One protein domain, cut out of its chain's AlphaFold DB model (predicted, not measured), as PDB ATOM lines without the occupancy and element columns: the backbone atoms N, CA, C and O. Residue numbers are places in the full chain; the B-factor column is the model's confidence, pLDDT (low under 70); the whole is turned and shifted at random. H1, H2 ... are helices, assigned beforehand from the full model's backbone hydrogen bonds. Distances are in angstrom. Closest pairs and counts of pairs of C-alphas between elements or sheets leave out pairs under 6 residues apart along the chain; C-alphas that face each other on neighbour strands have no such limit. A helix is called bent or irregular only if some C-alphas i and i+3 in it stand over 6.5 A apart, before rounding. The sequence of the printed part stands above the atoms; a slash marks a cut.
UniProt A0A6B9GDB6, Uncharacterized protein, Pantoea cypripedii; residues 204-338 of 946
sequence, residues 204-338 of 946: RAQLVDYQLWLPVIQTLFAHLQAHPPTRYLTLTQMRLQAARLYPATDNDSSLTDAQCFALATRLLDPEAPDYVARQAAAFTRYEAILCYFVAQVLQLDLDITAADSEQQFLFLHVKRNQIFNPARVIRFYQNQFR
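AT A GLANCE: This is residues 204 to 338 of the 946 residues of an uncharacterized protein of Pantoea cypripedii (UniProt A0A6B9GDB6). What shape? H1b, H2, H3 and H6 pack crosswise on the long helix H4, which runs through the middle. Built of what? The printed part has 135 residues with six named helices, H1 to H6 in order, and is all helix. It is compact, with radius of gyration of the C-alphas 15.0 A and spans 47 by 34 by 29 A.

IN THESE COORDINATES: Where is H4? H4, residues 277 to 300, runs 33.9 A from (124.555, 168.181, 155.572) to (153.052, 150.106, 159.189), C-alpha to C-alpha. The others? H2 is residues 235 to 245, H3 257 to 268, H5 309 to 319, H6 326 to 336. H1, residues 204 to 226, one helix by its hydrogen bonds, is bent: C-alphas 212 and 215, ending arm H1a and beginning H1b, are 6.9 A apart.

HOW THE PARTS SIT: What touches H4? Parts of H4, the hub, touch H1b, H2, H3 and H6; its closest C-alphas with H2, Glu 287 and Ala 242, are 5.0 A apart. Helix backbones? Every O i to N i+4 pair in H1a, H1b and H2 to H6 is within hydrogen-bond range.

THE WHOLE: Any cut? The printed part has no cut. Long links? H2 to H3 is long. Low confidence? Residues 204 to 211, among others, are under 70.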
ATOM      1  N   ARG A 204     129.233 157.667 177.162       41.16
ATOM      2  CA  ARG A 204     128.093 157.574 176.230       41.16
ATOM      3  C   ARG A 204     128.286 158.449 174.999       41.16
ATOM      4  O   ARG A 204     128.025 157.969 173.908       41.16
ATOM      5  N   ALA A 205     128.763 159.685 175.134       42.88
ATOM      6  CA  ALA A 205     129.049 160.554 173.993       42.88
ATOM      7  C   ALA A 205     130.163 159.971 173.107       42.88
ATOM      8  O   ALA A 205     130.026 159.938 171.887       42.88
ATOM      9  N   GLN A 206     131.220 159.420 173.718       46.25
ATOM     10  CA  GLN A 206     132.261 158.670 173.010       46.25
ATOM     11  C   GLN A 206     131.707 157.387 172.365       46.25
ATOM     12  O   GLN A 206     132.087 157.077 171.245       46.25
ATOM     13  N   LEU A 207     130.788 156.669 173.024       45.78
ATOM     14  CA  LEU A 207     130.143 155.453 172.509       45.78
ATOM     15  C   LEU A 207     129.185 155.740 171.346       45.78
ATOM     16  O   LEU A 207     129.172 154.971 170.393       45.78
ATOM     17  N   VAL A 208     128.415 156.832 171.387       53.16
ATOM     18  CA  VAL A 208     127.514 157.256 170.298       53.16
ATOM     19  C   VAL A 208     128.321 157.658 169.063       53.16
ATOM     20  O   VAL A 208     127.990 157.242 167.953       53.16
ATOM     21  N   ASP A 209     129.422 158.396 169.247       57.12
ATOM     22  CA  ASP A 209     130.354 158.672 168.154       57.12
ATOM     23  C   ASP A 209     131.009 157.380 167.650       57.12
ATOM     24  O   ASP A 209     131.100 157.183 166.447       57.12
ATOM     25  N   TYR A 210     131.395 156.444 168.517       61.78
ATOM     26  CA  TYR A 210     131.991 155.175 168.083       61.78
ATOM     27  C   TYR A 210     131.006 154.288 167.299       61.78
ATOM     28  O   TYR A 210     131.378 153.691 166.288       61.78
ATOM     29  N   GLN A 211     129.730 154.254 167.702       68.81
ATOM     30  CA  GLN A 211     128.659 153.514 167.021       68.81
ATOM     31  C   GLN A 211     128.427 153.992 165.581       68.81
ATOM     32  O   GLN A 211     128.096 153.187 164.716       68.81
ATOM     33  N   LEU A 212     128.641 155.281 165.296       72.50
ATOM     34  CA  LEU A 212     128.520 155.837 163.942       72.50
ATOM     35  C   LEU A 212     129.720 155.518 163.035       72.50
ATOM     36  O   LEU A 212     129.621 155.697 161.822       72.50
ATOM     37  N   TRP A 213     130.851 155.099 163.607       73.38
ATOM     38  CA  TRP A 213     132.093 154.822 162.877       73.38
ATOM     39  C   TRP A 213     132.332 153.327 162.691       73.38
ATOM     40  O   TRP A 213     132.939 152.938 161.697       73.38
ATOM     41  N   LEU A 214     131.824 152.489 163.597       75.88
ATOM     42  CA  LEU A 214     132.030 151.043 163.567       75.88
ATOM     43  C   LEU A 214     131.584 150.381 162.243       75.88
ATOM     44  O   LEU A 214     132.406 149.667 161.668       75.88
ATOM     45  N   PRO A 215     130.385 150.657 161.685       78.44
ATOM     46  CA  PRO A 215     129.991 150.076 160.399       78.44
ATOM     47  C   PRO A 215     130.918 150.506 159.257       78.44
ATOM     48  O   PRO A 215     131.293 149.699 158.416       78.44
ATOM     49  N   VAL A 216     131.349 151.772 159.264       80.00
ATOM     50  CA  VAL A 216     132.254 152.332 158.248       80.00
ATOM     51  C   VAL A 216     133.619 151.647 158.296       80.00
ATOM     52  O   VAL A 216     134.178 151.306 157.257       80.00
ATOM     53  N   ILE A 217     134.148 151.421 159.502       79.50
ATOM     54  CA  ILE A 217     135.429 150.740 159.725       79.50
ATOM     55  C   ILE A 217     135.358 149.293 159.234       79.50
ATOM     56  O   ILE A 217     136.254 148.859 158.516       79.50
ATOM     57  N   GLN A 218     134.284 148.570 159.558       81.94
ATOM     58  CA  GLN A 218     134.091 147.181 159.132       81.94
ATOM     59  C   GLN A 218     133.985 147.056 157.606       81.94
ATOM     60  O   GLN A 218     134.685 146.241 157.006       81.94
ATOM     61  N   THR A 219     133.170 147.901 156.962       84.19
ATOM     62  CA  THR A 219     133.063 147.947 155.493       84.19
ATOM     63  C   THR A 219     134.412 148.247 154.844       84.19
ATOM     64  O   THR A 219     134.768 147.645 153.830       84.19
ATOM     65  N   LEU A 220     135.189 149.157 155.432       84.75
ATOM     66  CA  LEU A 220     136.496 149.520 154.909       84.75
ATOM     67  C   LEU A 220     137.529 148.397 155.059       84.75
ATOM     68  O   LEU A 220     138.271 148.144 154.115       84.75
ATOM     69  N   PHE A 221     137.590 147.724 156.210       82.75
ATOM     70  CA  PHE A 221     138.513 146.603 156.414       82.75
ATOM     71  C   PHE A 221     138.260 145.484 155.408       82.75
ATOM     72  O   PHE A 221     139.201 145.038 154.755       82.75
ATOM     73  N   ALA A 222     136.993 145.107 155.210       84.38
ATOM     74  CA  ALA A 222     136.615 144.128 154.195       84.38
ATOM     75  C   ALA A 222     137.036 144.581 152.783       84.38
ATOM     76  O   ALA A 222     137.545 143.788 151.991       84.38
ATOM     77  N   HIS A 223     136.885 145.874 152.473       86.75
ATOM     78  CA  HIS A 223     137.328 146.428 151.195       86.75
ATOM     79  C   HIS A 223     138.847 146.356 151.005       86.75
ATOM     80  O   HIS A 223     139.293 145.944 149.935       86.75
ATOM     81  N   LEU A 224     139.631 146.739 152.017       84.38
ATOM     82  CA  LEU A 224     141.095 146.740 151.962       84.38
ATOM     83  C   LEU A 224     141.682 145.322 151.979       84.38
ATOM     84  O   LEU A 224     142.715 145.101 151.361       84.38
ATOM     85  N   GLN A 225     141.017 144.360 152.621       86.56
ATOM     86  CA  GLN A 225     141.358 142.936 152.520       86.56
ATOM     87  C   GLN A 225     141.193 142.419 151.088       86.56
ATOM     88  O   GLN A 225     142.076 141.740 150.569       86.56
ATOM     89  N   ALA A 226     140.085 142.774 150.429       84.44
ATOM     90  CA  ALA A 226     139.834 142.394 149.039       84.44
ATOM     91  C   ALA A 226     140.706 143.171 148.034       84.44
ATOM     92  O   ALA A 226     141.022 142.659 146.962       84.44
ATOM     93  N   HIS A 227     141.099 144.403 148.373       85.44
ATOM     94  CA  HIS A 227     141.882 145.298 147.519       85.44
ATOM     95  C   HIS A 227     143.028 145.946 148.315       85.44
ATOM     96  O   HIS A 227     142.941 147.128 148.671       85.44
ATOM     97  N   PRO A 228     144.111 145.199 148.599       85.88
ATOM     98  CA  PRO A 228     145.220 145.697 149.401       85.88
ATOM     99  C   PRO A 228     145.835 146.956 148.782       85.88
ATOM    100  O   PRO A 228     146.146 146.967 147.584       85.88
ATOM    101  N   PRO A 229     146.029 148.036 149.557       81.88
ATOM    102  CA  PRO A 229     146.648 149.236 149.028       81.88
ATOM    103  C   PRO A 229     148.129 148.964 148.755       81.88
ATOM    104  O   PRO A 229     148.881 148.612 149.654       81.88
ATOM    105  N   THR A 230     148.567 149.174 147.514       76.12
ATOM    106  CA  THR A 230     149.989 149.093 147.120       76.12
ATOM    107  C   THR A 230     150.674 150.458 147.080       76.12
ATOM    108  O   THR A 230     151.893 150.555 146.952       76.12
ATOM    109  N   ARG A 231     149.889 151.539 147.163       70.25
ATOM    110  CA  ARG A 231     150.346 152.932 147.141       70.25
ATOM    111  C   ARG A 231     149.327 153.844 147.807       70.25
ATOM    112  O   ARG A 231     148.148 153.499 147.905       70.25
ATOM    113  N   TYR A 232     149.774 155.032 148.211       70.31
ATOM    114  CA  TYR A 232     148.874 156.088 148.664       70.31
ATOM    115  C   TYR A 232     147.896 156.467 147.544       70.31
ATOM    116  O   TYR A 232     148.252 156.498 146.366       70.31
ATOM    117  N   LEU A 233     146.654 156.752 147.925       67.56
ATOM    118  CA  LEU A 233     145.611 157.192 147.004       67.56
ATOM    119  C   LEU A 233     145.676 158.716 146.840       67.56
ATOM    120  O   LEU A 233     145.966 159.436 147.789       67.56
ATOM    121  N   THR A 234     145.376 159.235 145.652       59.91
ATOM    122  CA  THR A 234     145.123 160.677 145.476       59.91
ATOM    123  C   THR A 234     143.779 161.063 146.104       59.91
ATOM    124  O   THR A 234     142.918 160.202 146.258       59.91
ATOM    125  N   LEU A 235     143.532 162.348 146.408       62.88
ATOM    126  CA  LEU A 235     142.211 162.802 146.894       62.88
ATOM    127  C   LEU A 235     141.080 162.351 145.956       62.88
ATOM    128  O   LEU A 235     140.047 161.868 146.397       62.88
ATOM    129  N   THR A 236     141.309 162.447 144.648       59.66
ATOM    130  CA  THR A 236     140.388 161.998 143.601       59.66
ATOM    131  C   THR A 236     140.104 160.494 143.696       59.66
ATOM    132  O   THR A 236     138.947 160.089 143.634       59.66
ATOM    133  N   GLN A 237     141.130 159.666 143.912       71.75
ATOM    134  CA  GLN A 237     140.977 158.218 144.100       71.75
ATOM    135  C   GLN A 237     140.333 157.861 145.445       71.75
ATOM    136  O   GLN A 237     139.503 156.959 145.488       71.75
ATOM    137  N   MET A 238     140.666 158.577 146.522       78.00
ATOM    138  CA  MET A 238     140.028 158.404 147.831       78.00
ATOM    139  C   MET A 238     138.546 158.735 147.755       78.00
ATOM    140  O   MET A 238     137.723 157.968 148.230       78.00
ATOM    141  N   ARG A 239     138.192 159.845 147.107       77.56
ATOM    142  CA  ARG A 239     136.807 160.273 146.930       77.56
ATOM    143  C   ARG A 239     136.015 159.292 146.070       77.56
ATOM    144  O   ARG A 239     134.873 158.980 146.390       77.56
ATOM    145  N   LEU A 240     136.641 158.768 145.017       78.94
ATOM    146  CA  LEU A 240     136.074 157.726 144.167       78.94
ATOM    147  C   LEU A 240     135.799 156.438 144.956       78.94
ATOM    148  O   LEU A 240     134.699 155.899 144.902       78.94
ATOM    149  N   GLN A 241     136.785 155.950 145.708       84.50
ATOM    150  CA  GLN A 241     136.633 154.738 146.513       84.50
ATOM    151  C   GLN A 241     135.661 154.937 147.679       84.50
ATOM    152  O   GLN A 241     134.826 154.074 147.922       84.50
ATOM    153  N   ALA A 242     135.686 156.091 148.346       87.81
ATOM    154  CA  ALA A 242     134.711 156.442 149.374       87.81
ATOM    155  C   ALA A 242     133.284 156.445 148.814       87.81
ATOM    156  O   ALA A 242     132.385 155.939 149.473       87.81
ATOM    157  N   ALA A 243     133.080 156.930 147.583       85.12
ATOM    158  CA  ALA A 243     131.783 156.873 146.910       85.12
ATOM    159  C   ALA A 243     131.312 155.444 146.618       85.12
ATOM    160  O   ALA A 243     130.125 155.178 146.763       85.12
ATOM    161  N   ARG A 244     132.223 154.523 146.284       86.12
ATOM    162  CA  ARG A 244     131.901 153.093 146.106       86.12
ATOM    163  C   ARG A 244     131.574 152.376 147.417       86.12
ATOM    164  O   ARG A 244     130.879 151.370 147.400       86.12
ATOM    165  N   LEU A 245     132.105 152.866 148.536       86.69
ATOM    166  CA  LEU A 245     131.867 152.309 149.872       86.69
ATOM    167  C   LEU A 245     130.662 152.943 150.577       86.69
ATOM    168  O   LEU A 245     130.210 152.429 151.599       86.69
ATOM    169  N   TYR A 246     130.164 154.073 150.069       87.12
ATOM    170  CA  TYR A 246     129.127 154.855 150.724       87.12
ATOM    171  C   TYR A 246     127.739 154.208 150.541       87.12
ATOM    172  O   TYR A 246     127.263 154.098 149.414       87.12
ATOM    173  N   PRO A 247     127.021 153.862 151.625       69.94
ATOM    174  CA  PRO A 247     125.840 152.988 151.595       69.94
ATOM    175  C   PRO A 247     124.578 153.593 150.959       69.94
ATOM    176  O   PRO A 247     123.550 152.935 150.929       69.94
ATOM    177  N   ALA A 248     124.618 154.825 150.436       58.62
ATOM    178  CA  ALA A 248     123.505 155.368 149.645       58.62
ATOM    179  C   ALA A 248     123.404 154.739 148.240       58.62
ATOM    180  O   ALA A 248     122.495 155.065 147.481       58.62
ATOM    181  N   THR A 249     124.355 153.876 147.883       57.12
ATOM    182  CA  THR A 249     124.342 153.052 146.678       57.12
ATOM    183  C   THR A 249     123.723 151.699 147.026       57.12
ATOM    184  O   THR A 249     124.444 150.729 147.256       57.12
ATOM    185  N   ASP A 250     122.394 151.623 147.129       47.78
ATOM    186  CA  ASP A 250     121.727 150.324 147.258       47.78
ATOM    187  C   ASP A 250     122.123 149.451 146.046       47.78
ATOM    188  O   ASP A 250     121.774 149.741 144.904       47.78
ATOM    189  N   ASN A 251     122.890 148.393 146.316       48.22
ATOM    190  CA  ASN A 251     123.161 147.224 145.471       48.22
ATOM    191  C   ASN A 251     123.971 147.319 144.170       48.22
ATOM    192  O   ASN A 251     124.156 146.268 143.558       48.22
ATOM    193  N   ASP A 252     124.527 148.457 143.753       48.28
ATOM    194  CA  ASP A 252     125.265 148.486 142.480       48.28
ATOM    195  C   ASP A 252     126.783 148.637 142.643       48.28
ATOM    196  O   ASP A 252     127.353 149.729 142.595       48.28
ATOM    197  N   SER A 253     127.478 147.499 142.732       54.91
ATOM    198  CA  SER A 253     128.929 147.404 142.505       54.91
ATOM    199  C   SER A 253     129.346 147.789 141.069       54.91
ATOM    200  O   SER A 253     130.519 147.666 140.721       54.91
ATOM    201  N   SER A 254     128.404 148.236 140.226       63.81
ATOM    202  CA  SER A 254     128.595 148.599 138.818       63.81
ATOM    203  C   SER A 254     128.779 150.099 138.555       63.81
ATOM    204  O   SER A 254     128.932 150.497 137.397       63.81
ATOM    205  N   LEU A 255     128.791 150.950 139.591       73.06
ATOM    206  CA  LEU A 255     128.969 152.388 139.389       73.06
ATOM    207  C   LEU A 255     130.299 152.688 138.691       73.06
ATOM    208  O   LEU A 255     131.388 152.452 139.218       73.06
ATOM    209  N   THR A 256     130.193 153.281 137.505       79.88
ATOM    210  CA  THR A 256     131.339 153.802 136.759       79.88
ATOM    211  C   THR A 256     132.018 154.930 137.535       79.88
ATOM    212  O   THR A 256     131.406 155.602 138.373       79.88
ATOM    213  N   ASP A 257     133.283 155.208 137.214       72.00
ATOM    214  CA  ASP A 257     134.035 156.284 137.869       72.00
ATOM    215  C   ASP A 257     133.338 157.641 137.745       72.00
ATOM    216  O   ASP A 257     133.273 158.406 138.707       72.00
ATOM    217  N   ALA A 258     132.740 157.908 136.582       64.38
ATOM    218  CA  ALA A 258     131.970 159.120 136.332       64.38
ATOM    219  C   ALA A 258     130.753 159.242 137.264       64.38
ATOM    220  O   ALA A 258     130.494 160.322 137.796       64.38
ATOM    221  N   GLN A 259     130.033 158.143 137.506       76.56
ATOM    222  CA  GLN A 259     128.885 158.128 138.416       76.56
ATOM    223  C   GLN A 259     129.316 158.298 139.876       76.56
ATOM    224  O   GLN A 259     128.680 159.045 140.618       76.56
ATOM    225  N   CYS A 260     130.432 157.686 140.277       77.38
ATOM    226  CA  CYS A 260     131.010 157.869 141.609       77.38
ATOM    227  C   CYS A 260     131.447 159.325 141.848       77.38
ATOM    228  O   CYS A 260     131.184 159.884 142.914       77.38
ATOM    229  N   PHE A 261     132.062 159.978 140.853       69.00
ATOM    230  CA  PHE A 261     132.409 161.400 140.950       69.00
ATOM    231  C   PHE A 261     131.184 162.307 140.990       69.00
ATOM    232  O   PHE A 261     131.162 163.253 141.781       69.00
ATOM    233  N   ALA A 262     130.166 162.027 140.175       72.69
ATOM    234  CA  ALA A 262     128.912 162.773 140.198       72.69
ATOM    235  C   ALA A 262     128.222 162.652 141.566       72.69
ATOM    236  O   ALA A 262     127.806 163.660 142.134       72.69
ATOM    237  N   LEU A 263     128.188 161.442 142.139       82.06
ATOM    238  CA  LEU A 263     127.669 161.190 143.481       82.06
ATOM    239  C   LEU A 263     128.449 161.969 144.546       82.06
ATOM    240  O   LEU A 263     127.841 162.674 145.347       82.06
ATOM    241  N   ALA A 264     129.781 161.880 144.544       76.50
ATOM    242  CA  ALA A 264     130.616 162.576 145.517       76.50
ATOM    243  C   ALA A 264     130.486 164.102 145.416       76.50
ATOM    244  O   ALA A 264     130.415 164.780 146.437       76.50
ATOM    245  N   THR A 265     130.430 164.644 144.196       74.75
ATOM    246  CA  THR A 265     130.252 166.085 143.961       74.75
ATOM    247  C   THR A 265     128.902 166.544 144.498       74.75
ATOM    248  O   THR A 265     128.852 167.494 145.267       74.75
ATOM    249  N   ARG A 266     127.828 165.812 144.186       81.31
ATOM    250  CA  ARG A 266     126.472 166.094 144.674       81.31
ATOM    251  C   ARG A 266     126.365 166.050 146.202       81.31
ATOM    252  O   ARG A 266     125.741 166.915 146.798       81.31
ATOM    253  N   LEU A 267     126.996 165.063 146.845       80.12
ATOM    254  CA  LEU A 267     126.974 164.917 148.307       80.12
ATOM    255  C   LEU A 267     127.787 165.990 149.044       80.12
ATOM    256  O   LEU A 267     127.534 166.228 150.223       80.12
ATOM    257  N   LEU A 268     128.780 166.593 148.390       77.88
ATOM    258  CA  LEU A 268     129.730 167.516 149.015       77.88
ATOM    259  C   LEU A 268     129.554 168.978 148.596       77.88
ATOM    260  O   LEU A 268     130.215 169.833 149.183       77.88
ATOM    261  N   ASP A 269     128.709 169.267 147.608       74.94
ATOM    262  CA  ASP A 269     128.422 170.621 147.139       74.94
ATOM    263  C   ASP A 269     127.261 171.241 147.941       74.94
ATOM    264  O   ASP A 269     126.123 170.794 147.790       74.94
ATOM    265  N   PRO A 270     127.507 172.266 148.782       72.19
ATOM    266  CA  PRO A 270     126.455 172.936 149.547       72.19
ATOM    267  C   PRO A 270     125.415 173.649 148.675       72.19
ATOM    268  O   PRO A 270     124.321 173.927 149.158       72.19
ATOM    269  N   GLU A 271     125.759 173.958 147.422       77.69
ATOM    270  CA  GLU A 271     124.889 174.643 146.460       77.69
ATOM    271  C   GLU A 271     124.041 173.655 145.637       77.69
ATOM    272  O   GLU A 271     123.176 174.071 144.860       77.69
ATOM    273  N   ALA A 272     124.262 172.342 145.790       76.69
ATOM    274  CA  ALA A 272     123.448 171.337 145.123       76.69
ATOM    275  C   ALA A 272     122.003 171.359 145.669       76.69
ATOM    276  O   ALA A 272     121.793 171.430 146.883       76.69
ATOM    277  N   PRO A 273     120.982 171.254 144.798       78.38
ATOM    278  CA  PRO A 273     119.577 171.377 145.196       78.38
ATOM    279  C   PRO A 273     119.109 170.270 146.154       78.38
ATOM    280  O   PRO A 273     118.113 170.442 146.853       78.38
ATOM    281  N   ASP A 274     119.813 169.142 146.192       83.44
ATOM    282  CA  ASP A 274     119.565 167.996 147.061       83.44
ATOM    283  C   ASP A 274     120.627 167.828 148.164       83.44
ATOM    284  O   ASP A 274     120.734 166.758 148.766       83.44
ATOM    285  N   TYR A 275     121.404 168.878 148.464       84.62
ATOM    286  CA  TYR A 275     122.406 168.840 149.524       84.62
ATOM    287  C   TYR A 275     121.781 168.572 150.900       84.62
ATOM    288  O   TYR A 275     120.925 169.310 151.394       84.62
ATOM    289  N   VAL A 276     122.282 167.536 151.577       86.88
ATOM    290  CA  VAL A 276     121.915 167.210 152.958       86.88
ATOM    291  C   VAL A 276     123.180 167.130 153.805       86.88
ATOM    292  O   VAL A 276     123.950 166.174 153.707       86.88
ATOM    293  N   ALA A 277     123.361 168.085 154.722       77.19
ATOM    294  CA  ALA A 277     124.555 168.181 155.572       77.19
ATOM    295  C   ALA A 277     124.878 166.881 156.338       77.19
ATOM    296  O   ALA A 277     126.042 166.531 156.534       77.19
ATOM    297  N   ARG A 278     123.850 166.123 156.744       83.81
ATOM    298  CA  ARG A 278     124.026 164.824 157.412       83.81
ATOM    299  C   ARG A 278     124.640 163.765 156.487       83.81
ATOM    300  O   ARG A 278     125.461 162.980 156.952       83.81
ATOM    301  N   GLN A 279     124.265 163.750 155.208       85.25
ATOM    302  CA  GLN A 279     124.820 162.835 154.208       85.25
ATOM    303  C   GLN A 279     126.238 163.254 153.809       85.25
ATOM    304  O   GLN A 279     127.122 162.406 153.749       85.25
ATOM    305  N   ALA A 280     126.490 164.558 153.660       81.25
ATOM    306  CA  ALA A 280     127.832 165.099 153.442       81.25
ATOM    307  C   ALA A 280     128.795 164.710 154.578       81.25
ATOM    308  O   ALA A 280     129.906 164.230 154.344       81.25
ATOM    309  N   ALA A 281     128.343 164.848 155.830       82.69
ATOM    310  CA  ALA A 281     129.107 164.438 157.003       82.69
ATOM    311  C   ALA A 281     129.336 162.920 157.043       82.69
ATOM    312  O   ALA A 281     130.432 162.487 157.389       82.69
ATOM    313  N   ALA A 282     128.337 162.110 156.677       86.44
ATOM    314  CA  ALA A 282     128.486 160.660 156.590       86.44
ATOM    315  C   ALA A 282     129.502 160.264 155.505       86.44
ATOM    316  O   ALA A 282     130.429 159.519 155.802       86.44
ATOM    317  N   PHE A 283     129.402 160.827 154.298       87.50
ATOM    318  CA  PHE A 283     130.349 160.604 153.202       87.50
ATOM    319  C   PHE A 283     131.782 160.997 153.587       87.50
ATOM    320  O   PHE A 283     132.724 160.232 153.384       87.50
ATOM    321  N   THR A 284     131.947 162.153 154.237       83.94
ATOM    322  CA  THR A 284     133.259 162.633 154.704       83.94
ATOM    323  C   THR A 284     133.908 161.656 155.693       83.94
ATOM    324  O   THR A 284     135.131 161.545 155.725       83.94
ATOM    325  N   ARG A 285     133.127 160.897 156.482       88.12
ATOM    326  CA  ARG A 285     133.679 159.848 157.362       88.12
ATOM    327  C   ARG A 285     134.272 158.692 156.561       88.12
ATOM    328  O   ARG A 285     135.360 158.250 156.907       88.12
ATOM    329  N   TYR A 286     133.615 158.246 155.489       89.94
ATOM    330  CA  TYR A 286     134.165 157.213 154.601       89.94
ATOM    331  C   TYR A 286     135.481 157.676 153.971       89.94
ATOM    332  O   TYR A 286     136.477 156.962 154.037       89.94
ATOM    333  N   GLU A 287     135.516 158.902 153.443       86.44
ATOM    334  CA  GLU A 287     136.722 159.483 152.839       86.44
ATOM    335  C   GLU A 287     137.858 159.648 153.869       86.44
ATOM    336  O   GLU A 287     139.007 159.290 153.599       86.44
ATOM    337  N   ALA A 288     137.544 160.119 155.082       85.25
ATOM    338  CA  ALA A 288     138.520 160.331 156.149       85.25
ATOM    339  C   ALA A 288     139.083 159.027 156.731       85.25
ATOM    340  O   ALA A 288     140.292 158.934 156.952       85.25
ATOM    341  N   ILE A 289     138.235 158.019 156.969       87.00
ATOM    342  CA  ILE A 289     138.678 156.703 157.450       87.00
ATOM    343  C   ILE A 289     139.504 156.013 156.367       87.00
ATOM    344  O   ILE A 289     140.597 155.555 156.681       87.00
ATOM    345  N   LEU A 290     139.057 156.003 155.107       87.75
ATOM    346  CA  LEU A 290     139.830 155.438 153.995       87.75
ATOM    347  C   LEU A 290     141.222 156.077 153.902       87.75
ATOM    348  O   LEU A 290     142.223 155.364 153.858       87.75
ATOM    349  N   CYS A 291     141.293 157.412 153.952       84.06
ATOM    350  CA  CYS A 291     142.551 158.156 153.967       84.06
ATOM    351  C   CYS A 291     143.468 157.718 155.118       84.06
ATOM    352  O   CYS A 291     144.647 157.427 154.908       84.06
ATOM    353  N   TYR A 292     142.925 157.644 156.335       85.69
ATOM    354  CA  TYR A 292     143.680 157.266 157.524       85.69
ATOM    355  C   TYR A 292     144.169 155.816 157.465       85.69
ATOM    356  O   TYR A 292     145.344 155.557 157.706       85.69
ATOM    357  N   PHE A 293     143.296 154.869 157.124       86.06
ATOM    358  CA  PHE A 293     143.614 153.442 157.119       86.06
ATOM    359  C   PHE A 293     144.591 153.065 156.019       86.06
ATOM    360  O   PHE A 293     145.561 152.381 156.317       86.06
ATOM    361  N   VAL A 294     144.407 153.552 154.788       84.12
ATOM    362  CA  VAL A 294     145.383 153.320 153.710       84.12
ATOM    363  C   VAL A 294     146.750 153.861 154.115       84.12
ATOM    364  O   VAL A 294     147.756 153.174 153.958       84.12
ATOM    365  N   ALA A 295     146.792 155.059 154.708       79.25
ATOM    366  CA  ALA A 295     148.043 155.635 155.177       79.25
ATOM    367  C   ALA A 295     148.692 154.807 156.292       79.25
ATOM    368  O   ALA A 295     149.903 154.611 156.257       79.25
ATOM    369  N   GLN A 296     147.912 154.315 157.258       83.06
ATOM    370  CA  GLN A 296     148.426 153.491 158.351       83.06
ATOM    371  C   GLN A 296     148.849 152.093 157.884       83.06
ATOM    372  O   GLN A 296     149.904 151.638 158.301       83.06
ATOM    373  N   VAL A 297     148.098 151.431 157.001       82.19
ATOM    374  CA  VAL A 297     148.464 150.114 156.451       82.19
ATOM    375  C   VAL A 297     149.805 150.194 155.723       82.19
ATOM    376  O   VAL A 297     150.712 149.430 156.037       82.19
ATOM    377  N   LEU A 298     149.970 151.186 154.842       77.19
ATOM    378  CA  LEU A 298     151.221 151.413 154.110       77.19
ATOM    379  C   LEU A 298     152.373 151.851 155.026       77.19
ATOM    380  O   LEU A 298     153.501 151.403 154.857       77.19
ATOM    381  N   GLN A 299     152.112 152.726 156.004       74.56
ATOM    382  CA  GLN A 299     153.134 153.215 156.940       74.56
ATOM    383  C   GLN A 299     153.636 152.118 157.888       74.56
ATOM    384  O   GLN A 299     154.768 152.183 158.369       74.56
ATOM    385  N   LEU A 300     152.766 151.174 158.236       74.19
ATOM    386  CA  LEU A 300     153.052 150.106 159.189       74.19
ATOM    387  C   LEU A 300     153.510 148.814 158.515       74.19
ATOM    388  O   LEU A 300     153.829 147.882 159.247       74.19
ATOM    389  N   ASP A 301     153.534 148.777 157.178       77.88
ATOM    390  CA  ASP A 301     153.762 147.566 156.384       77.88
ATOM    391  C   ASP A 301     152.873 146.403 156.865       77.88
ATOM    392  O   ASP A 301     153.309 145.273 157.072       77.88
ATOM    393  N   LEU A 302     151.610 146.732 157.162       81.06
ATOM    394  CA  LEU A 302     150.630 145.770 157.654       81.06
ATOM    395  C   LEU A 302     150.163 144.902 156.492       81.06
ATOM    396  O   LEU A 302     149.573 145.411 155.535       81.06
ATOM    397  N   ASP A 303     150.335 143.590 156.625       85.69
ATOM    398  CA  ASP A 303     149.671 142.640 155.743       85.69
ATOM    399  C   ASP A 303     148.168 142.637 156.042       85.69
ATOM    400  O   ASP A 303     147.664 141.926 156.913       85.69
ATOM    401  N   ILE A 304     147.435 143.482 155.317       85.38
ATOM    402  CA  ILE A 304     145.992 143.616 155.491       85.38
ATOM    403  C   ILE A 304     145.242 142.346 155.071       85.38
ATOM    404  O   ILE A 304     144.106 142.170 155.502       85.38
ATOM    405  N   THR A 305     145.865 141.455 154.287       87.81
ATOM    406  CA  THR A 305     145.260 140.193 153.831       87.81
ATOM    407  C   THR A 305     145.255 139.108 154.906       87.81
ATOM    408  O   THR A 305     144.487 138.150 154.802       87.81
ATOM    409  N   ALA A 306     146.054 139.272 155.966       85.25
ATOM    410  CA  ALA A 306     146.070 138.360 157.098       85.25
ATOM    411  C   ALA A 306     144.724 138.370 157.849       85.25
ATOM    412  O   ALA A 306     144.100 139.417 158.041       85.25
ATOM    413  N   ALA A 307     144.282 137.198 158.314       79.88
ATOM    414  CA  ALA A 307     143.000 137.039 159.011       79.88
ATOM    415  C   ALA A 307     142.931 137.804 160.348       79.88
ATOM    416  O   ALA A 307     141.846 138.134 160.823       79.88
ATOM    417  N   ASP A 308     144.083 138.104 160.950       82.25
ATOM    418  CA  ASP A 308     144.232 138.856 162.193       82.25
ATOM    419  C   ASP A 308     144.624 140.330 161.966       82.25
ATOM    420  O   ASP A 308     144.951 141.036 162.923       82.25
ATOM    421  N   SER A 309     144.562 140.836 160.729       79.75
ATOM    422  CA  SER A 309     145.036 142.183 160.377       79.75
ATOM    423  C   SER A 309     144.343 143.313 161.150       79.75
ATOM    424  O   SER A 309     144.988 144.295 161.520       79.75
ATOM    425  N   GLU A 310     143.059 143.164 161.490       79.25
ATOM    426  CA  GLU A 310     142.337 144.104 162.362       79.25
ATOM    427  C   GLU A 310     142.928 144.133 163.783       79.25
ATOM    428  O   GLU A 310     143.168 145.203 164.353       79.25
ATOM    429  N   GLN A 311     143.233 142.962 164.346       77.56
ATOM    430  CA  GLN A 311     143.823 142.837 165.681       77.56
ATOM    431  C   GLN A 311     145.256 143.375 165.697       77.56
ATOM    432  O   GLN A 311     145.627 144.106 166.619       77.56
ATOM    433  N   GLN A 312     146.040 143.091 164.654       75.25
ATOM    434  CA  GLN A 312     147.386 143.639 164.479       75.25
ATOM    435  C   GLN A 312     147.362 145.169 164.353       75.25
ATOM    436  O   GLN A 312     148.151 145.859 165.007       75.25
ATOM    437  N   PHE A 313     146.421 145.718 163.579       78.88
ATOM    438  CA  PHE A 313     146.241 147.160 163.418       78.88
ATOM    439  C   PHE A 313     145.952 147.850 164.758       78.88
ATOM    440  O   PHE A 313     146.599 148.850 165.099       78.88
ATOM    441  N   LEU A 314     145.015 147.309 165.543       76.12
ATOM    442  CA  LEU A 314     144.654 147.840 166.861       76.12
ATOM    443  C   LEU A 314     145.805 147.696 167.867       76.12
ATOM    444  O   LEU A 314     146.118 148.648 168.588       76.12
ATOM    445  N   PHE A 315     146.484 146.548 167.879       71.62
ATOM    446  CA  PHE A 315     147.633 146.297 168.748       71.62
ATOM    447  C   PHE A 315     148.780 147.284 168.487       71.62
ATOM    448  O   PHE A 315     149.328 147.863 169.429       71.62
ATOM    449  N   LEU A 316     149.119 147.540 167.218       68.50
ATOM    450  CA  LEU A 316     150.168 148.494 166.842       68.50
ATOM    451  C   LEU A 316     149.826 149.932 167.251       68.50
ATOM    452  O   LEU A 316     150.713 150.673 167.687       68.50
ATOM    453  N   HIS A 317     148.551 150.316 167.172       68.94
ATOM    454  CA  HIS A 317     148.074 151.617 167.641       68.94
ATOM    455  C   HIS A 317     148.214 151.760 169.164       68.94
ATOM    456  O   HIS A 317     148.784 152.745 169.644       68.94
ATOM    457  N   VAL A 318     147.799 150.747 169.931       67.19
ATOM    458  CA  VAL A 318     147.944 150.727 171.397       67.19
ATOM    459  C   VAL A 318     149.419 150.766 171.810       67.19
ATOM    460  O   VAL A 318     149.801 151.615 172.616       67.19
ATOM    461  N   LYS A 319     150.277 149.934 171.201       64.44
ATOM    462  CA  LYS A 319     151.726 149.879 171.481       64.44
ATOM    463  C   LYS A 319     152.425 151.231 171.293       64.44
ATOM    464  O   LYS A 319     153.420 151.512 171.955       64.44
ATOM    465  N   ARG A 320     151.918 152.082 170.397       66.44
ATOM    466  CA  ARG A 320     152.487 153.403 170.085       66.44
ATOM    467  C   ARG A 320     151.865 154.548 170.896       66.44
ATOM    468  O   ARG A 320     152.105 155.709 170.565       66.44
ATOM    469  N   ASN A 321     151.068 154.258 171.932       63.91
ATOM    470  CA  ASN A 321     150.251 155.248 172.653       63.91
ATOM    471  C   ASN A 321     149.344 156.065 171.711       63.91
ATOM    472  O   ASN A 321     149.050 157.240 171.943       63.91
ATOM    473  N   GLN A 322     148.904 155.453 170.612       63.38
ATOM    474  CA  GLN A 322     148.030 156.075 169.630       63.38
ATOM    475  C   GLN A 322     146.617 155.537 169.817       63.38
ATOM    476  O   GLN A 322     146.252 154.513 169.256       63.38
ATOM    477  N   ILE A 323     145.798 156.240 170.599       61.50
ATOM    478  CA  ILE A 323     144.380 155.887 170.710       61.50
ATOM    479  C   ILE A 323     143.713 156.173 169.361       61.50
ATOM    480  O   ILE A 323     143.732 157.314 168.882       61.50
ATOM    481  N   PHE A 324     143.141 155.135 168.753       67.31
ATOM    482  CA  PHE A 324     142.271 155.270 167.594       67.31
ATOM    483  C   PHE A 324     140.978 155.964 168.034       67.31
ATOM    484  O   PHE A 324     140.208 155.414 168.820       67.31
ATOM    485  N   ASN A 325     140.754 157.198 167.574       75.69
ATOM    486  CA  ASN A 325     139.506 157.912 167.820       75.69
ATOM    487  C   ASN A 325     139.066 158.732 166.589       75.69
ATOM    488  O   ASN A 325     139.919 159.192 165.820       75.69
ATOM    489  N   PRO A 326     137.749 158.953 166.409       75.94
ATOM    490  CA  PRO A 326     137.193 159.743 165.308       75.94
ATOM    491  C   PRO A 326     137.840 161.120 165.120       75.94
ATOM    492  O   PRO A 326     138.155 161.523 164.001       75.94
ATOM    493  N   ALA A 327     138.104 161.836 166.217       73.81
ATOM    494  CA  ALA A 327     138.696 163.171 166.173       73.81
ATOM    495  C   ALA A 327     140.102 163.170 165.546       73.81
ATOM    496  O   ALA A 327     140.465 164.101 164.825       73.81
ATOM    497  N   ARG A 328     140.891 162.120 165.791       75.25
ATOM    498  CA  ARG A 328     142.218 161.927 165.204       75.25
ATOM    499  C   ARG A 328     142.128 161.625 163.716       75.25
ATOM    500  O   ARG A 328     142.906 162.202 162.964       75.25
ATOM    501  N   VAL A 329     141.185 160.781 163.298       78.56
ATOM    502  CA  VAL A 329     140.960 160.464 161.880       78.56
ATOM    503  C   VAL A 329     140.542 161.717 161.109       78.56
ATOM    504  O   VAL A 329     141.151 162.045 160.094       78.56
ATOM    505  N   ILE A 330     139.584 162.483 161.642       77.50
ATOM    506  CA  ILE A 330     139.161 163.759 161.050       77.50
ATOM    507  C   ILE A 330     140.330 164.741 160.997       77.50
ATOM    508  O   ILE A 330     140.559 165.351 159.960       77.50
ATOM    509  N   ARG A 331     141.095 164.896 162.086       73.81
ATOM    510  CA  ARG A 331     142.260 165.793 162.105       73.81
ATOM    511  C   ARG A 331     143.328 165.352 161.104       73.81
ATOM    512  O   ARG A 331     143.931 166.209 160.470       73.81
ATOM    513  N   PHE A 332     143.572 164.049 160.967       74.31
ATOM    514  CA  PHE A 332     144.502 163.505 159.981       74.31
ATOM    515  C   PHE A 332     144.043 163.868 158.569       74.31
ATOM    516  O   PHE A 332     144.776 164.544 157.859       74.31
ATOM    517  N   TYR A 333     142.799 163.540 158.214       76.69
ATOM    518  CA  TYR A 333     142.193 163.890 156.929       76.69
ATOM    519  C   TYR A 333     142.226 165.405 156.657       76.69
ATOM    520  O   TYR A 333     142.672 165.845 155.601       76.69
ATOM    521  N   GLN A 334     141.852 166.226 157.639       72.19
ATOM    522  CA  GLN A 334     141.919 167.683 157.535       72.19
ATOM    523  C   GLN A 334     143.347 168.199 157.377       72.19
ATOM    524  O   GLN A 334     143.531 169.241 156.771       72.19
ATOM    525  N   ASN A 335     144.362 167.531 157.919       65.19
ATOM    526  CA  ASN A 335     145.752 167.927 157.705       65.19
ATOM    527  C   ASN A 335     146.248 167.528 156.309       65.19
ATOM    528  O   ASN A 335     147.021 168.283 155.730       65.19
ATOM    529  N   GLN A 336     145.777 166.400 155.765       61.38
ATOM    530  CA  GLN A 336     146.099 165.959 154.403       61.38
ATOM    531  C   GLN A 336     145.455 166.859 153.339       61.38
ATOM    532  O   GLN A 336     146.069 167.169 152.323       61.38
ATOM    533  N   PHE A 337     144.223 167.312 153.591       59.72
ATOM    534  CA  PHE A 337     143.415 168.069 152.629       59.72
ATOM    535  C   PHE A 337     142.996 169.436 153.132       59.72
ATOM    536  O   PHE A 337     142.012 170.003 152.652       59.72
ATOM    537  N   ARG A 338     143.748 170.000 154.080       51.41
ATOM    538  CA  ARG A 338     143.706 171.435 154.334       51.41
ATOM    539  C   ARG A 338     144.174 172.089 153.045       51.41
ATOM    540  O   ARG A 338     145.350 172.393 152.870       51.41
TER     541      ARG A 338